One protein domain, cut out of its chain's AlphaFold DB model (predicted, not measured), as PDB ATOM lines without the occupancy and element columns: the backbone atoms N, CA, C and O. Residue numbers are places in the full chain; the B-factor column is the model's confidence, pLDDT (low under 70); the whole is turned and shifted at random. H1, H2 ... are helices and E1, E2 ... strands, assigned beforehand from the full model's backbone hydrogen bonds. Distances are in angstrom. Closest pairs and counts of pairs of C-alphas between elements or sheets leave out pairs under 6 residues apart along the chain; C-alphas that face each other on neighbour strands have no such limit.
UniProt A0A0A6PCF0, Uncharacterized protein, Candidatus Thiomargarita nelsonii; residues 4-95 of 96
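What this domain is: This is residues 4 to 95 of the 96 residues of an uncharacterized protein of Candidatus Thiomargarita nelsonii (UniProt A0A0A6PCF0). Two helices, H1 and H2, pack on each other at a steep tilt, and from this pair a long two-stranded hairpin, E1 and E2, reaches away past H2. The last helix, H3, begins by Tyr 33 of H2, and residues 85 to 95, of which 85 to 93 belong to H3, stick out as a free arm. The printed part has 92 residues, with three named helices and two named strands in the order H1, H2, E1, E2, H3; the sheet E1 - E2 is antiparallel and the class is mixed, helices and strands. The whole is only just loose, close to compact, with a radius of gyration of the C-alphas of 14.8 A, and is flat, spanning 42 by 39 by 19 A.

Where its parts are: H1 is residues 4 to 21, 26.1 A from first to last C-alpha, and begins with C-alpha 4 at (-10.125, 7.788, 16.870). H2 is residues 33 to 46, 19.8 A long. E1 is residues 51 to 58, 22.0 A long, with C-alpha 51 at (-9.801, -9.353, 39.026). E2 is residues 62 to 69, 23.5 A long. H3 is residues 78 to 93, 22.6 A long, and ends with C-alpha 93 at (-3.363, 22.995, 27.126).

How they stand to each other: H1 and H2 touch, with the C-alphas of Val 13 and Val 35 the closest at 6.5 A. They run the same way at a steep tilt of 43 degrees. H2 and E1 are near each other, with 6 pairs of C-alphas within 10 A. E1 and E2 form a hairpin, antiparallel at 154 degrees between their directions. N 52 and O 68, 2.8 A apart, and N 64 and O 56, 2.8 A apart, are within hydrogen-bond range. H2 and H3 only just touch, with 3 pairs of C-alphas within 8 A, made by residue 33 of H2 and residues 80 to 84 of H3; the closest C-alphas are those of Tyr 33 and Ile 80, at 5.7 A. They run opposite ways at a steep tilt of 69 degrees, only just short of about perpendicular. H1 is apart from E1, E2 and H3, and E1 is apart from H3. In H1, H2 and H3 every O i to N i+4 pair is within hydrogen-bond range.

The domain as a whole: The two C-alphas farthest apart are those of Gly 23 and Phe 95, at 44.7 A. Without residues 85 to 95, which stand free, the body spans 42 by 29 by 19 A. The printed part has no cut. The link from H1 to H2, 11 residues, is long; H2 to E1 and E1 to E2 are tight, and E2 to H3, 8 residues, is short. The mean pLDDT of the printed part is 85.7, that of H3 is 69, and residues 4 to 6, 76 to 84, 86 and 95 are under 70.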
ATOM      1  N   GLU A   4     -10.184   9.150  17.428       58.53
ATOM      2  CA  GLU A   4     -10.125   7.788  16.870       58.53
ATOM      3  C   GLU A   4      -9.457   6.801  17.845       58.53
ATOM      4  O   GLU A   4      -9.988   5.728  18.123       58.53
ATOM      5  N   GLY A   5      -8.333   7.192  18.459       62.00
ATOM      6  CA  GLY A   5      -7.549   6.304  19.332       62.00
ATOM      7  C   GLY A   5      -8.293   5.837  20.590       62.00
ATOM      8  O   GLY A   5      -8.193   4.674  20.975       62.00
ATOM      9  N   LYS A   6      -9.106   6.711  21.202       64.81
ATOM     10  CA  LYS A   6      -9.937   6.351  22.366       64.81
ATOM     11  C   LYS A   6     -11.009   5.319  21.999       64.81
ATOM     12  O   LYS A   6     -11.273   4.412  22.782       64.81
ATOM     13  N   LYS A   7     -11.586   5.423  20.796       80.06
ATOM     14  CA  LYS A   7     -12.581   4.462  20.297       80.06
ATOM     15  C   LYS A   7     -11.966   3.084  20.061       80.06
ATOM     16  O   LYS A   7     -12.602   2.090  20.387       80.06
ATOM     17  N   LEU A   8     -10.730   3.024  19.563       89.94
ATOM     18  CA  LEU A   8     -10.030   1.758  19.330       89.94
ATOM     19  C   LEU A   8      -9.737   1.005  20.632       89.94
ATOM     20  O   LEU A   8      -9.970  -0.196  20.705       89.94
ATOM     21  N   ILE A   9      -9.286   1.706  21.677       89.12
ATOM     22  CA  ILE A   9      -9.057   1.096  22.998       89.12
ATOM     23  C   ILE A   9     -10.362   0.558  23.587       89.12
ATOM     24  O   ILE A   9     -10.377  -0.543  24.130       89.12
ATOM     25  N   ILE A  10     -11.461   1.304  23.452       91.62
ATOM     26  CA  ILE A  10     -12.779   0.842  23.900       91.62
ATOM     27  C   ILE A  10     -13.198  -0.410  23.125       91.62
ATOM     28  O   ILE A  10     -13.565  -1.401  23.746       91.62
ATOM     29  N   ALA A  11     -13.086  -0.398  21.795       95.31
ATOM     30  CA  ALA A  11     -13.436  -1.546  20.961       95.31
ATOM     31  C   ALA A  11     -12.596  -2.790  21.299       95.31
ATOM     32  O   ALA A  11     -13.129  -3.899  21.347       95.31
ATOM     33  N   LEU A  12     -11.301  -2.610  21.583       95.94
ATOM     34  CA  LEU A  12     -10.425  -3.685  22.042       95.94
ATOM     35  C   LEU A  12     -10.924  -4.279  23.363       95.94
ATOM     36  O   LEU A  12     -11.102  -5.488  23.451       95.94
ATOM     37  N   VAL A  13     -11.172  -3.445  24.377       96.88
ATOM     38  CA  VAL A  13     -11.632  -3.915  25.694       96.88
ATOM     39  C   VAL A  13     -12.985  -4.616  25.596       96.88
ATOM     40  O   VAL A  13     -13.161  -5.674  26.196       96.88
ATOM     41  N   ASP A  14     -13.908  -4.084  24.797       97.19
ATOM     42  CA  ASP A  14     -15.221  -4.692  24.568       97.19
ATOM     43  C   ASP A  14     -15.092  -6.069  23.908       97.19
ATOM     44  O   ASP A  14     -15.775  -7.016  24.298       97.19
ATOM     45  N   THR A  15     -14.172  -6.198  22.950       98.06
ATOM     46  CA  THR A  15     -13.880  -7.474  22.287       98.06
ATOM     47  C   THR A  15     -13.289  -8.484  23.269       98.06
ATOM     48  O   THR A  15     -13.744  -9.622  23.315       98.06
ATOM     49  N   LEU A  16     -12.319  -8.072  24.096       98.00
ATOM     50  CA  LEU A  16     -11.733  -8.942  25.121       98.00
ATOM     51  C   LEU A  16     -12.794  -9.401  26.127       98.00
ATOM     52  O   LEU A  16     -12.866 -10.580  26.453       98.00
ATOM     53  N   PHE A  17     -13.665  -8.501  26.578       97.81
ATOM     54  CA  PHE A  17     -14.756  -8.854  27.482       97.81
ATOM     55  C   PHE A  17     -15.728  -9.867  26.858       97.81
ATOM     56  O   PHE A  17     -16.108 -10.834  27.515       97.81
ATOM     57  N   LEU A  18     -16.084  -9.697  25.579       97.88
ATOM     58  CA  LEU A  18     -16.933 -10.653  24.861       97.88
ATOM     59  C   LEU A  18     -16.259 -12.023  24.706       97.88
ATOM     60  O   LEU A  18     -16.894 -13.054  24.883       97.88
ATOM     61  N   MET A  19     -14.963 -12.049  24.400       98.19
ATOM     62  CA  MET A  19     -14.198 -13.296  24.347       98.19
ATOM     63  C   MET A  19     -14.182 -13.994  25.714       98.19
ATOM     64  O   MET A  19     -14.363 -15.209  25.787       98.19
ATOM     65  N   ALA A  20     -14.020 -13.230  26.797       97.31
ATOM     66  CA  ALA A  20     -14.043 -13.765  28.153       97.31
ATOM     67  C   ALA A  20     -15.403 -14.370  28.525       97.31
ATOM     68  O   ALA A  20     -15.444 -15.474  29.067       97.31
ATOM     69  N   SER A  21     -16.513 -13.718  28.163       94.69
ATOM     70  CA  SER A  21     -17.856 -14.265  28.407       94.69
ATOM     71  C   SER A  21     -18.167 -15.519  27.579       94.69
ATOM     72  O   SER A  21     -19.047 -16.296  27.944       94.69
ATOM     73  N   MET A  22     -17.408 -15.772  26.507       97.06
ATOM     74  CA  MET A  22     -17.445 -17.019  25.731       97.06
ATOM     75  C   MET A  22     -16.560 -18.137  26.316       97.06
ATOM     76  O   MET A  22     -16.433 -19.198  25.707       97.06
ATOM     77  N   GLY A  23     -15.950 -17.925  27.487       96.44
ATOM     78  CA  GLY A  23     -15.125 -18.919  28.180       96.44
ATOM     79  C   GLY A  23     -13.624 -18.833  27.886       96.44
ATOM     80  O   GLY A  23     -12.882 -19.739  28.263       96.44
ATOM     81  N   ILE A  24     -13.149 -17.770  27.227       97.75
ATOM     82  CA  ILE A  24     -11.715 -17.563  26.972       97.75
ATOM     83  C   ILE A  24     -11.063 -16.863  28.171       97.75
ATOM     84  O   ILE A  24     -11.414 -15.741  28.521       97.75
ATOM     85  N   SER A  25     -10.042 -17.475  28.764       95.38
ATOM     86  CA  SER A  25      -9.269 -16.843  29.839       95.38
ATOM     87  C   SER A  25      -8.338 -15.758  29.297       95.38
ATOM     88  O   SER A  25      -7.473 -16.034  28.466       95.38
ATOM     89  N   ILE A  26      -8.474 -14.532  29.804       96.00
ATOM     90  CA  ILE A  26      -7.669 -13.378  29.388       96.00
ATOM     91  C   ILE A  26      -6.888 -12.838  30.584       96.00
ATOM     92  O   ILE A  26      -7.466 -12.508  31.616       96.00
ATOM     93  N   TYR A  27      -5.573 -12.693  30.410       95.56
ATOM     94  CA  TYR A  27      -4.678 -12.041  31.363       95.56
ATOM     95  C   TYR A  27      -4.006 -10.855  30.677       95.56
ATOM     96  O   TYR A  27      -3.427 -11.002  29.600       95.56
ATOM     97  N   LEU A  28      -4.088  -9.676  31.293       93.75
ATOM     98  CA  LEU A  28      -3.591  -8.432  30.718       93.75
ATOM     99  C   LEU A  28      -2.774  -7.653  31.749       93.75
ATOM    100  O   LEU A  28      -3.260  -7.351  32.836       93.75
ATOM    101  N   ALA A  29      -1.558  -7.266  31.371       91.19
ATOM    102  CA  ALA A  29      -0.781  -6.262  32.086       91.19
ATOM    103  C   ALA A  29      -0.966  -4.906  31.396       91.19
ATOM    104  O   ALA A  29      -0.808  -4.796  30.180       91.19
ATOM    105  N   THR A  30      -1.324  -3.868  32.151       86.38
ATOM    106  CA  THR A  30      -1.542  -2.535  31.584       86.38
ATOM    107  C   THR A  30      -1.295  -1.425  32.597       86.38
ATOM    108  O   THR A  30      -1.588  -1.571  33.781       86.38
ATOM    109  N   HIS A  31      -0.802  -0.292  32.100       81.44
ATOM    110  CA  HIS A  31      -0.790   0.989  32.813       81.44
ATOM    111  C   HIS A  31      -1.881   1.945  32.296       81.44
ATOM    112  O   HIS A  31      -1.918   3.111  32.672       81.44
ATOM    113  N   SER A  32      -2.767   1.483  31.405       82.88
ATOM    114  CA  SER A  32      -3.784   2.333  30.784       82.88
ATOM    115  C   SER A  32      -5.001   2.507  31.683       82.88
ATOM    116  O   SER A  32      -5.795   1.580  31.871       82.88
ATOM    117  N   TYR A  33      -5.208   3.738  32.155       81.19
ATOM    118  CA  TYR A  33      -6.429   4.119  32.860       81.19
ATOM    119  C   TYR A  33      -7.693   3.844  32.031       81.19
ATOM    120  O   TYR A  33      -8.666   3.319  32.563       81.19
ATOM    121  N   PHE A  34      -7.680   4.134  30.725       83.62
ATOM    122  CA  PHE A  34      -8.844   3.925  29.855       83.62
ATOM    123  C   PHE A  34      -9.247   2.454  29.753       83.62
ATOM    124  O   PHE A  34     -10.438   2.151  29.721       83.62
ATOM    125  N   VAL A  35      -8.268   1.545  29.738       90.69
ATOM    126  CA  VAL A  35      -8.524   0.101  29.723       90.69
ATOM    127  C   VAL A  35      -9.182  -0.332  31.027       90.69
ATOM    128  O   VAL A  35     -10.259  -0.923  31.005       90.69
ATOM    129  N   LEU A  36      -8.572   0.020  32.160       90.81
ATOM    130  CA  LEU A  36      -9.088  -0.342  33.477       90.81
ATOM    131  C   LEU A  36     -10.478   0.261  33.728       90.81
ATOM    132  O   LEU A  36     -11.381  -0.440  34.175       90.81
ATOM    133  N   ARG A  37     -10.683   1.534  33.366       90.38
ATOM    134  CA  ARG A  37     -11.976   2.220  33.493       90.38
ATOM    135  C   ARG A  37     -13.051   1.560  32.637       90.38
ATOM    136  O   ARG A  37     -14.189   1.427  33.078       90.38
ATOM    137  N   ARG A  38     -12.716   1.147  31.409       94.56
ATOM    138  CA  ARG A  38     -13.682   0.464  30.543       94.56
ATOM    139  C   ARG A  38     -14.047  -0.918  31.092       94.56
ATOM    140  O   ARG A  38     -15.234  -1.239  31.096       94.56
ATOM    141  N   PHE A  39     -13.078  -1.685  31.599       95.94
ATOM    142  CA  PHE A  39     -13.345  -2.962  32.268       95.94
ATOM    143  C   PHE A  39     -14.187  -2.798  33.536       95.94
ATOM    144  O   PHE A  39     -15.124  -3.561  33.712       95.94
ATOM    145  N   GLU A  40     -13.926  -1.791  34.374       95.12
ATOM    146  CA  GLU A  40     -14.762  -1.480  35.545       95.12
ATOM    147  C   GLU A  40     -16.209  -1.188  35.157       95.12
ATOM    148  O   GLU A  40     -17.143  -1.753  35.730       95.12
ATOM    149  N   TRP A  41     -16.415  -0.368  34.122       95.75
ATOM    150  CA  TRP A  41     -17.764  -0.108  33.635       95.75
ATOM    151  C   TRP A  41     -18.451  -1.387  33.123       95.75
ATOM    152  O   TRP A  41     -19.622  -1.607  33.430       95.75
ATOM    153  N   LEU A  42     -17.744  -2.246  32.377       97.62
ATOM    154  CA  LEU A  42     -18.283  -3.527  31.902       97.62
ATOM    155  C   LEU A  42     -18.603  -4.482  33.058       97.62
ATOM    156  O   LEU A  42     -19.710  -5.013  33.094       97.62
ATOM    157  N   ALA A  43     -17.689  -4.632  34.021       97.12
ATOM    158  CA  ALA A  43     -17.858  -5.453  35.218       97.12
ATOM    159  C   ALA A  43     -19.147  -5.083  35.960       97.12
ATOM    160  O   ALA A  43     -20.004  -5.929  36.201       97.12
ATOM    161  N   ARG A  44     -19.358  -3.790  36.226       96.69
ATOM    162  CA  ARG A  44     -20.567  -3.305  36.908       96.69
ATOM    163  C   ARG A  44     -21.824  -3.430  36.061       96.69
ATOM    164  O   ARG A  44     -22.866  -3.827  36.571       96.69
ATOM    165  N   LYS A  45     -21.742  -3.095  34.770       97.50
ATOM    166  CA  LYS A  45     -22.889  -3.149  33.851       97.50
ATOM    167  C   LYS A  45     -23.424  -4.572  33.687       97.50
ATOM    168  O   LYS A  45     -24.631  -4.745  33.550       97.50
ATOM    169  N   HIS A  46     -22.533  -5.559  33.666       97.56
ATOM    170  CA  HIS A  46     -22.871  -6.964  33.446       97.56
ATOM    171  C   HIS A  46     -22.879  -7.799  34.734       97.56
ATOM    172  O   HIS A  46     -23.197  -8.979  34.674       97.56
ATOM    173  N   ASN A  47     -22.599  -7.183  35.888       96.62
ATOM    174  CA  ASN A  47     -22.472  -7.856  37.180       96.62
ATOM    175  C   ASN A  47     -21.438  -9.003  37.165       96.62
ATOM    176  O   ASN A  47     -21.661 -10.062  37.749       96.62
ATOM    177  N   GLU A  48     -20.317  -8.767  36.483       96.94
ATOM    178  CA  GLU A  48     -19.221  -9.718  36.287       96.94
ATOM    179  C   GLU A  48     -18.027  -9.385  37.183       96.94
ATOM    180  O   GLU A  48     -17.638  -8.222  37.309       96.94
ATOM    181  N   SER A  49     -17.402 -10.416  37.752       96.31
ATOM    182  CA  SER A  49     -16.194 -10.272  38.569       96.31
ATOM    183  C   SER A  49     -14.951 -10.214  37.682       96.31
ATOM    184  O   SER A  49     -14.590 -11.203  37.042       96.31
ATOM    185  N   ILE A  50     -14.241  -9.084  37.695       96.56
ATOM    186  CA  ILE A  50     -12.980  -8.903  36.960       96.56
ATOM    187  C   ILE A  50     -11.869  -8.576  37.955       96.56
ATOM    188  O   ILE A  50     -11.847  -7.499  38.555       96.56
ATOM    189  N   GLY A  51     -10.931  -9.508  38.117       95.50
ATOM    190  CA  GLY A  51      -9.801  -9.353  39.026       95.50
ATOM    191  C   GLY A  51      -8.758  -8.360  38.511       95.50
ATOM    192  O   GLY A  51      -8.360  -8.400  37.348       95.50
ATOM    193  N   LEU A  52      -8.265  -7.507  39.403       93.81
ATOM    194  CA  LEU A  52      -7.160  -6.587  39.163       93.81
ATOM    195  C   LEU A  52      -6.047  -6.841  40.181       93.81
ATOM    196  O   LEU A  52      -6.268  -6.749  41.385       93.81
ATOM    197  N   CYS A  53      -4.835  -7.096  39.690       91.94
ATOM    198  CA  CYS A  53      -3.618  -7.098  40.496       91.94
ATOM    199  C   CYS A  53      -2.878  -5.771  40.296       91.94
ATOM    200  O   CYS A  53      -2.343  -5.502  39.221       91.94
ATOM    201  N   SER A  54      -2.859  -4.935  41.328       88.31
ATOM    202  CA  SER A  54      -2.108  -3.684  41.357       88.31
ATOM    203  C   SER A  54      -0.786  -3.886  42.079       88.31
ATOM    204  O   SER A  54      -0.758  -4.328  43.228       88.31
ATOM    205  N   LEU A  55       0.316  -3.525  41.433       86.06
ATOM    206  CA  LEU A  55       1.650  -3.624  42.015       86.06
ATOM    207  C   LEU A  55       2.047  -2.286  42.644       86.06
ATOM    208  O   LEU A  55       2.044  -1.255  41.975       86.06
ATOM    209  N   HIS A  56       2.414  -2.305  43.925       83.25
ATOM    210  CA  HIS A  56       2.826  -1.124  44.680       83.25
ATOM    211  C   HIS A  56       4.273  -1.267  45.145       83.25
ATOM    212  O   HIS A  56       4.637  -2.261  45.771       83.25
ATOM    213  N   ARG A  57       5.102  -0.257  44.872       83.25
ATOM    214  CA  ARG A  57       6.448  -0.177  45.445       83.25
ATOM    215  C   ARG A  57       6.351   0.247  46.914       83.25
ATOM    216  O   ARG A  57       5.575   1.133  47.253       83.25
ATOM    217  N   THR A  58       7.153  -0.378  47.762       84.38
ATOM    218  CA  THR A  58       7.309  -0.067  49.184       84.38
ATOM    219  C   THR A  58       8.781   0.173  49.482       84.38
ATOM    220  O   THR A  58       9.648  -0.421  48.840       84.38
ATOM    221  N   GLU A  59       9.065   1.035  50.453       82.38
ATOM    222  CA  GLU A  59      10.441   1.376  50.832       82.38
ATOM    223  C   GLU A  59      11.184   0.194  51.473       82.38
ATOM    224  O   GLU A  59      12.399   0.091  51.350       82.38
ATOM    225  N   GLN A  60      10.454  -0.721  52.119       80.12
ATOM    226  CA  GLN A  60      11.022  -1.802  52.932       80.12
ATOM    227  C   GLN A  60      10.993  -3.175  52.240       80.12
ATOM    228  O   GLN A  60      11.929  -3.949  52.403       80.12
ATOM    229  N   ASN A  61       9.961  -3.476  51.439       70.75
ATOM    230  CA  ASN A  61       9.695  -4.829  50.923       70.75
ATOM    231  C   ASN A  61       9.691  -4.923  49.384       70.75
ATOM    232  O   ASN A  61       9.126  -5.855  48.814       70.75
ATOM    233  N   GLY A  62      10.298  -3.968  48.675       85.50
ATOM    234  CA  GLY A  62      10.312  -3.988  47.210       85.50
ATOM    235  C   GLY A  62       8.915  -3.754  46.626       85.50
ATOM    236  O   GLY A  62       8.331  -2.699  46.856       85.50
ATOM    237  N   VAL A  63       8.373  -4.699  45.850       87.50
ATOM    238  CA  VAL A  63       7.047  -4.584  45.207       87.50
ATOM    239  C   VAL A  63       6.052  -5.539  45.867       87.50
ATOM    240  O   VAL A  63       6.291  -6.742  45.899       87.50
ATOM    241  N   ILE A  64       4.918  -5.015  46.341       89.94
ATOM    242  CA  ILE A  64       3.815  -5.801  46.907       89.94
ATOM    243  C   ILE A  64       2.591  -5.782  45.977       89.94
ATOM    244  O   ILE A  64       2.256  -4.723  45.432       89.94
ATOM    245  N   PRO A  65       1.893  -6.915  45.788       89.62
ATOM    246  CA  PRO A  65       0.628  -6.939  45.071       89.62
ATOM    247  C   PRO A  65      -0.536  -6.552  45.992       89.62
ATOM    248  O   PRO A  65      -0.592  -6.940  47.160       89.62
ATOM    249  N   LYS A  66      -1.502  -5.817  45.446       89.31
ATOM    250  CA  LYS A  66      -2.835  -5.608  46.018       89.31
ATOM    251  C   LYS A  66      -3.874  -6.071  45.010       89.31
ATOM    252  O   LYS A  66      -3.776  -5.731  43.832       89.31
ATOM    253  N   TYR A  67      -4.859  -6.825  45.476       92.69
ATOM    254  CA  TYR A  67      -5.894  -7.397  44.624       92.69
ATOM    255  C   TYR A  67      -7.217  -6.675  44.834       92.69
ATOM    256  O   TYR A  67      -7.583  -6.361  45.965       92.69
ATOM    257  N   TYR A  68      -7.923  -6.430  43.736       93.00
ATOM    258  CA  TYR A  68      -9.225  -5.775  43.715       93.00
ATOM    259  C   TYR A  68     -10.152  -6.505  42.746       93.00
ATOM    260  O   TYR A  68      -9.682  -7.161  41.813       93.00
ATOM    261  N   ASN A  69     -11.458  -6.350  42.934       95.31
ATOM    262  CA  ASN A  69     -12.456  -6.716  41.940       95.31
ATOM    263  C   ASN A  69     -13.032  -5.431  41.339       95.31
ATOM    264  O   ASN A  69     -13.540  -4.576  42.058       95.31
ATOM    265  N   LEU A  70     -12.950  -5.288  40.019       94.19
ATOM    266  CA  LEU A  70     -13.448  -4.100  39.325       94.19
ATOM    267  C   LEU A  70     -14.980  -3.981  39.357       94.19
ATOM    268  O   LEU A  70     -15.503  -2.901  39.097       94.19
ATOM    269  N   GLN A  71     -15.705  -5.048  39.706       96.38
ATOM    270  CA  GLN A  71     -17.141  -4.983  39.990       96.38
ATOM    271  C   GLN A  71     -17.454  -4.069  41.187       96.38
ATOM    272  O   GLN A  71     -18.483  -3.395  41.187       96.38
ATOM    273  N   ASP A  72     -16.542  -3.992  42.161       94.38
ATOM    274  CA  ASP A  72     -16.682  -3.157  43.362       94.38
ATOM    275  C   ASP A  72     -16.327  -1.683  43.091       94.38
ATOM    276  O   ASP A  72     -16.503  -0.811  43.944       94.38
ATOM    277  N   GLY A  73     -15.848  -1.389  41.879       88.19
ATOM    278  CA  GLY A  73     -15.404  -0.074  41.444       88.19
ATOM    279  C   GLY A  73     -13.897   0.004  41.216       88.19
ATOM    280  O   GLY A  73     -13.148  -0.966  41.323       88.19
ATOM    281  N   MET A  74     -13.446   1.201  40.848       84.69
ATOM    282  CA  MET A  74     -12.043   1.442  40.530       84.69
ATOM    283  C   MET A  74     -11.241   1.665  41.819       84.69
ATOM    284  O   MET A  74     -11.605   2.556  42.590       84.69
ATOM    285  N   PRO A  75     -10.148   0.923  42.068       79.50
ATOM    286  CA  PRO A  75      -9.327   1.165  43.245       79.50
ATOM    287  C   PRO A  75      -8.602   2.509  43.145       79.50
ATOM    288  O   PRO A  75      -8.194   2.928  42.060       79.50
ATOM    289  N   SER A  76      -8.380   3.152  44.293       65.88
ATOM    290  CA  SER A  76      -7.450   4.280  44.387       65.88
ATOM    291  C   SER A  76      -6.030   3.762  44.135       65.88
ATOM    292  O   SER A  76      -5.509   2.938  44.891       65.88
ATOM    293  N   ASN A  77      -5.421   4.190  43.027       63.47
ATOM    294  CA  ASN A  77      -4.057   3.829  42.660       63.47
ATOM    295  C   ASN A  77      -3.306   5.096  42.221       63.47
ATOM    296  O   ASN A  77      -3.734   5.716  41.247       63.47
ATOM    297  N   PRO A  78      -2.145   5.408  42.825       57.62
ATOM    298  CA  PRO A  78      -1.351   6.576  42.454       57.62
ATOM    299  C   PRO A  78      -1.025   6.669  40.952       57.62
ATOM    300  O   PRO A  78      -0.882   7.759  40.417       57.62
ATOM    301  N   ILE A  79      -0.924   5.539  40.237       60.19
ATOM    302  CA  ILE A  79      -0.664   5.531  38.783       60.19
ATOM    303  C   ILE A  79      -1.896   5.973  37.981       60.19
ATOM    304  O   ILE A  79      -1.764   6.642  36.954       60.19
ATOM    305  N   ILE A  80      -3.092   5.595  38.439       60.34
ATOM    306  CA  ILE A  80      -4.358   6.054  37.860       60.34
ATOM    307  C   ILE A  80      -4.484   7.562  38.072       60.34
ATOM    308  O   ILE A  80      -4.809   8.271  37.121       60.34
ATOM    309  N   ASP A  81      -4.151   8.035  39.272       65.19
ATOM    310  CA  ASP A  81      -4.223   9.448  39.635       65.19
ATOM    311  C   ASP A  81      -3.259  10.287  38.780       65.19
ATOM    312  O   ASP A  81      -3.685  11.248  38.148       65.19
ATOM    313  N   VAL A  82      -2.001   9.853  38.627       64.25
ATOM    314  CA  VAL A  82      -1.016  10.523  37.753       64.25
ATOM    315  C   VAL A  82      -1.436  10.484  36.278       64.25
ATOM    316  O   VAL A  82      -1.263  11.460  35.552       64.25
ATOM    317  N   SER A  83      -2.001   9.369  35.802       66.25
ATOM    318  CA  SER A  83      -2.471   9.269  34.411       66.25
ATOM    319  C   SER A  83      -3.660  10.191  34.138       66.25
ATOM    320  O   SER A  83      -3.779  10.735  33.039       66.25
ATOM    321  N   LEU A  84      -4.543  10.359  35.126       66.69
ATOM    322  CA  LEU A  84      -5.669  11.282  35.066       66.69
ATOM    323  C   LEU A  84      -5.179  12.732  35.103       66.69
ATOM    324  O   LEU A  84      -5.576  13.518  34.250       66.69
ATOM    325  N   GLU A  85      -4.257  13.051  36.007       72.50
ATOM    326  CA  GLU A  85      -3.659  14.379  36.139       72.50
ATOM    327  C   GLU A  85      -2.948  14.807  34.846       72.50
ATOM    328  O   GLU A  85      -3.209  15.885  34.312       72.50
ATOM    329  N   LEU A  86      -2.118  13.933  34.262       69.31
ATOM    330  CA  LEU A  86      -1.464  14.194  32.976       69.31
ATOM    331  C   LEU A  86      -2.476  14.370  31.836       69.31
ATOM    332  O   LEU A  86      -2.258  15.181  30.933       69.31
ATOM    333  N   TYR A  87      -3.581  13.621  31.845       70.19
ATOM    334  CA  TYR A  87      -4.646  13.794  30.859       70.19
ATOM    335  C   TYR A  87      -5.343  15.152  31.012       70.19
ATOM    336  O   TYR A  87      -5.507  15.862  30.022       70.19
ATOM    337  N   GLU A  88      -5.724  15.528  32.231       75.38
ATOM    338  CA  GLU A  88      -6.370  16.809  32.529       75.38
ATOM    339  C   GLU A  88      -5.469  17.990  32.157       75.38
ATOM    340  O   GLU A  88      -5.920  18.915  31.480       75.38
ATOM    341  N   GLN A  89      -4.175  17.918  32.488       75.88
ATOM    342  CA  GLN A  89      -3.182  18.913  32.078       75.88
ATOM    343  C   GLN A  89      -3.102  19.048  30.550       75.88
ATOM    344  O   GLN A  89      -3.105  20.164  30.032       75.88
ATOM    345  N   ASN A  90      -3.085  17.931  29.813       71.69
ATOM    346  CA  ASN A  90      -3.098  17.959  28.346       71.69
ATOM    347  C   ASN A  90      -4.381  18.585  27.779       71.69
ATOM    348  O   ASN A  90      -4.313  19.355  26.825       71.69
ATOM    349  N   VAL A  91      -5.546  18.280  28.354       74.94
ATOM    350  CA  VAL A  91      -6.823  18.864  27.921       74.94
ATOM    351  C   VAL A  91      -6.835  20.376  28.152       74.94
ATOM    352  O   VAL A  91      -7.256  21.118  27.272       74.94
ATOM    353  N   LEU A  92      -6.329  20.851  29.293       76.94
ATOM    354  CA  LEU A  92      -6.235  22.283  29.598       76.94
ATOM    355  C   LEU A  92      -5.307  23.043  28.639       76.94
ATOM    356  O   LEU A  92      -5.576  24.204  28.336       76.94
ATOM    357  N   LEU A  93      -4.239  22.405  28.146       75.25
ATOM    358  CA  LEU A  93      -3.363  22.995  27.126       75.25
ATOM    359  C   LEU A  93      -4.079  23.213  25.788       75.25
ATOM    360  O   LEU A  93      -3.771  24.179  25.104       75.25
ATOM    361  N   ASP A  94      -5.040  22.356  25.435       77.19
ATOM    362  CA  ASP A  94      -5.833  22.487  24.205       77.19
ATOM    363  C   ASP A  94      -6.914  23.590  24.289       77.19
ATOM    364  O   ASP A  94      -7.523  23.926  23.274       77.19
ATOM    365  N   PHE A  95      -7.180  24.131  25.486       67.56
ATOM    366  CA  PHE A  95      -8.161  25.201  25.728       67.56
ATOM    367  C   PHE A  95      -7.530  26.589  25.950       67.56
ATOM    368  O   PHE A  95      -8.256  27.540  26.248       67.56
TER     369      PHE A  95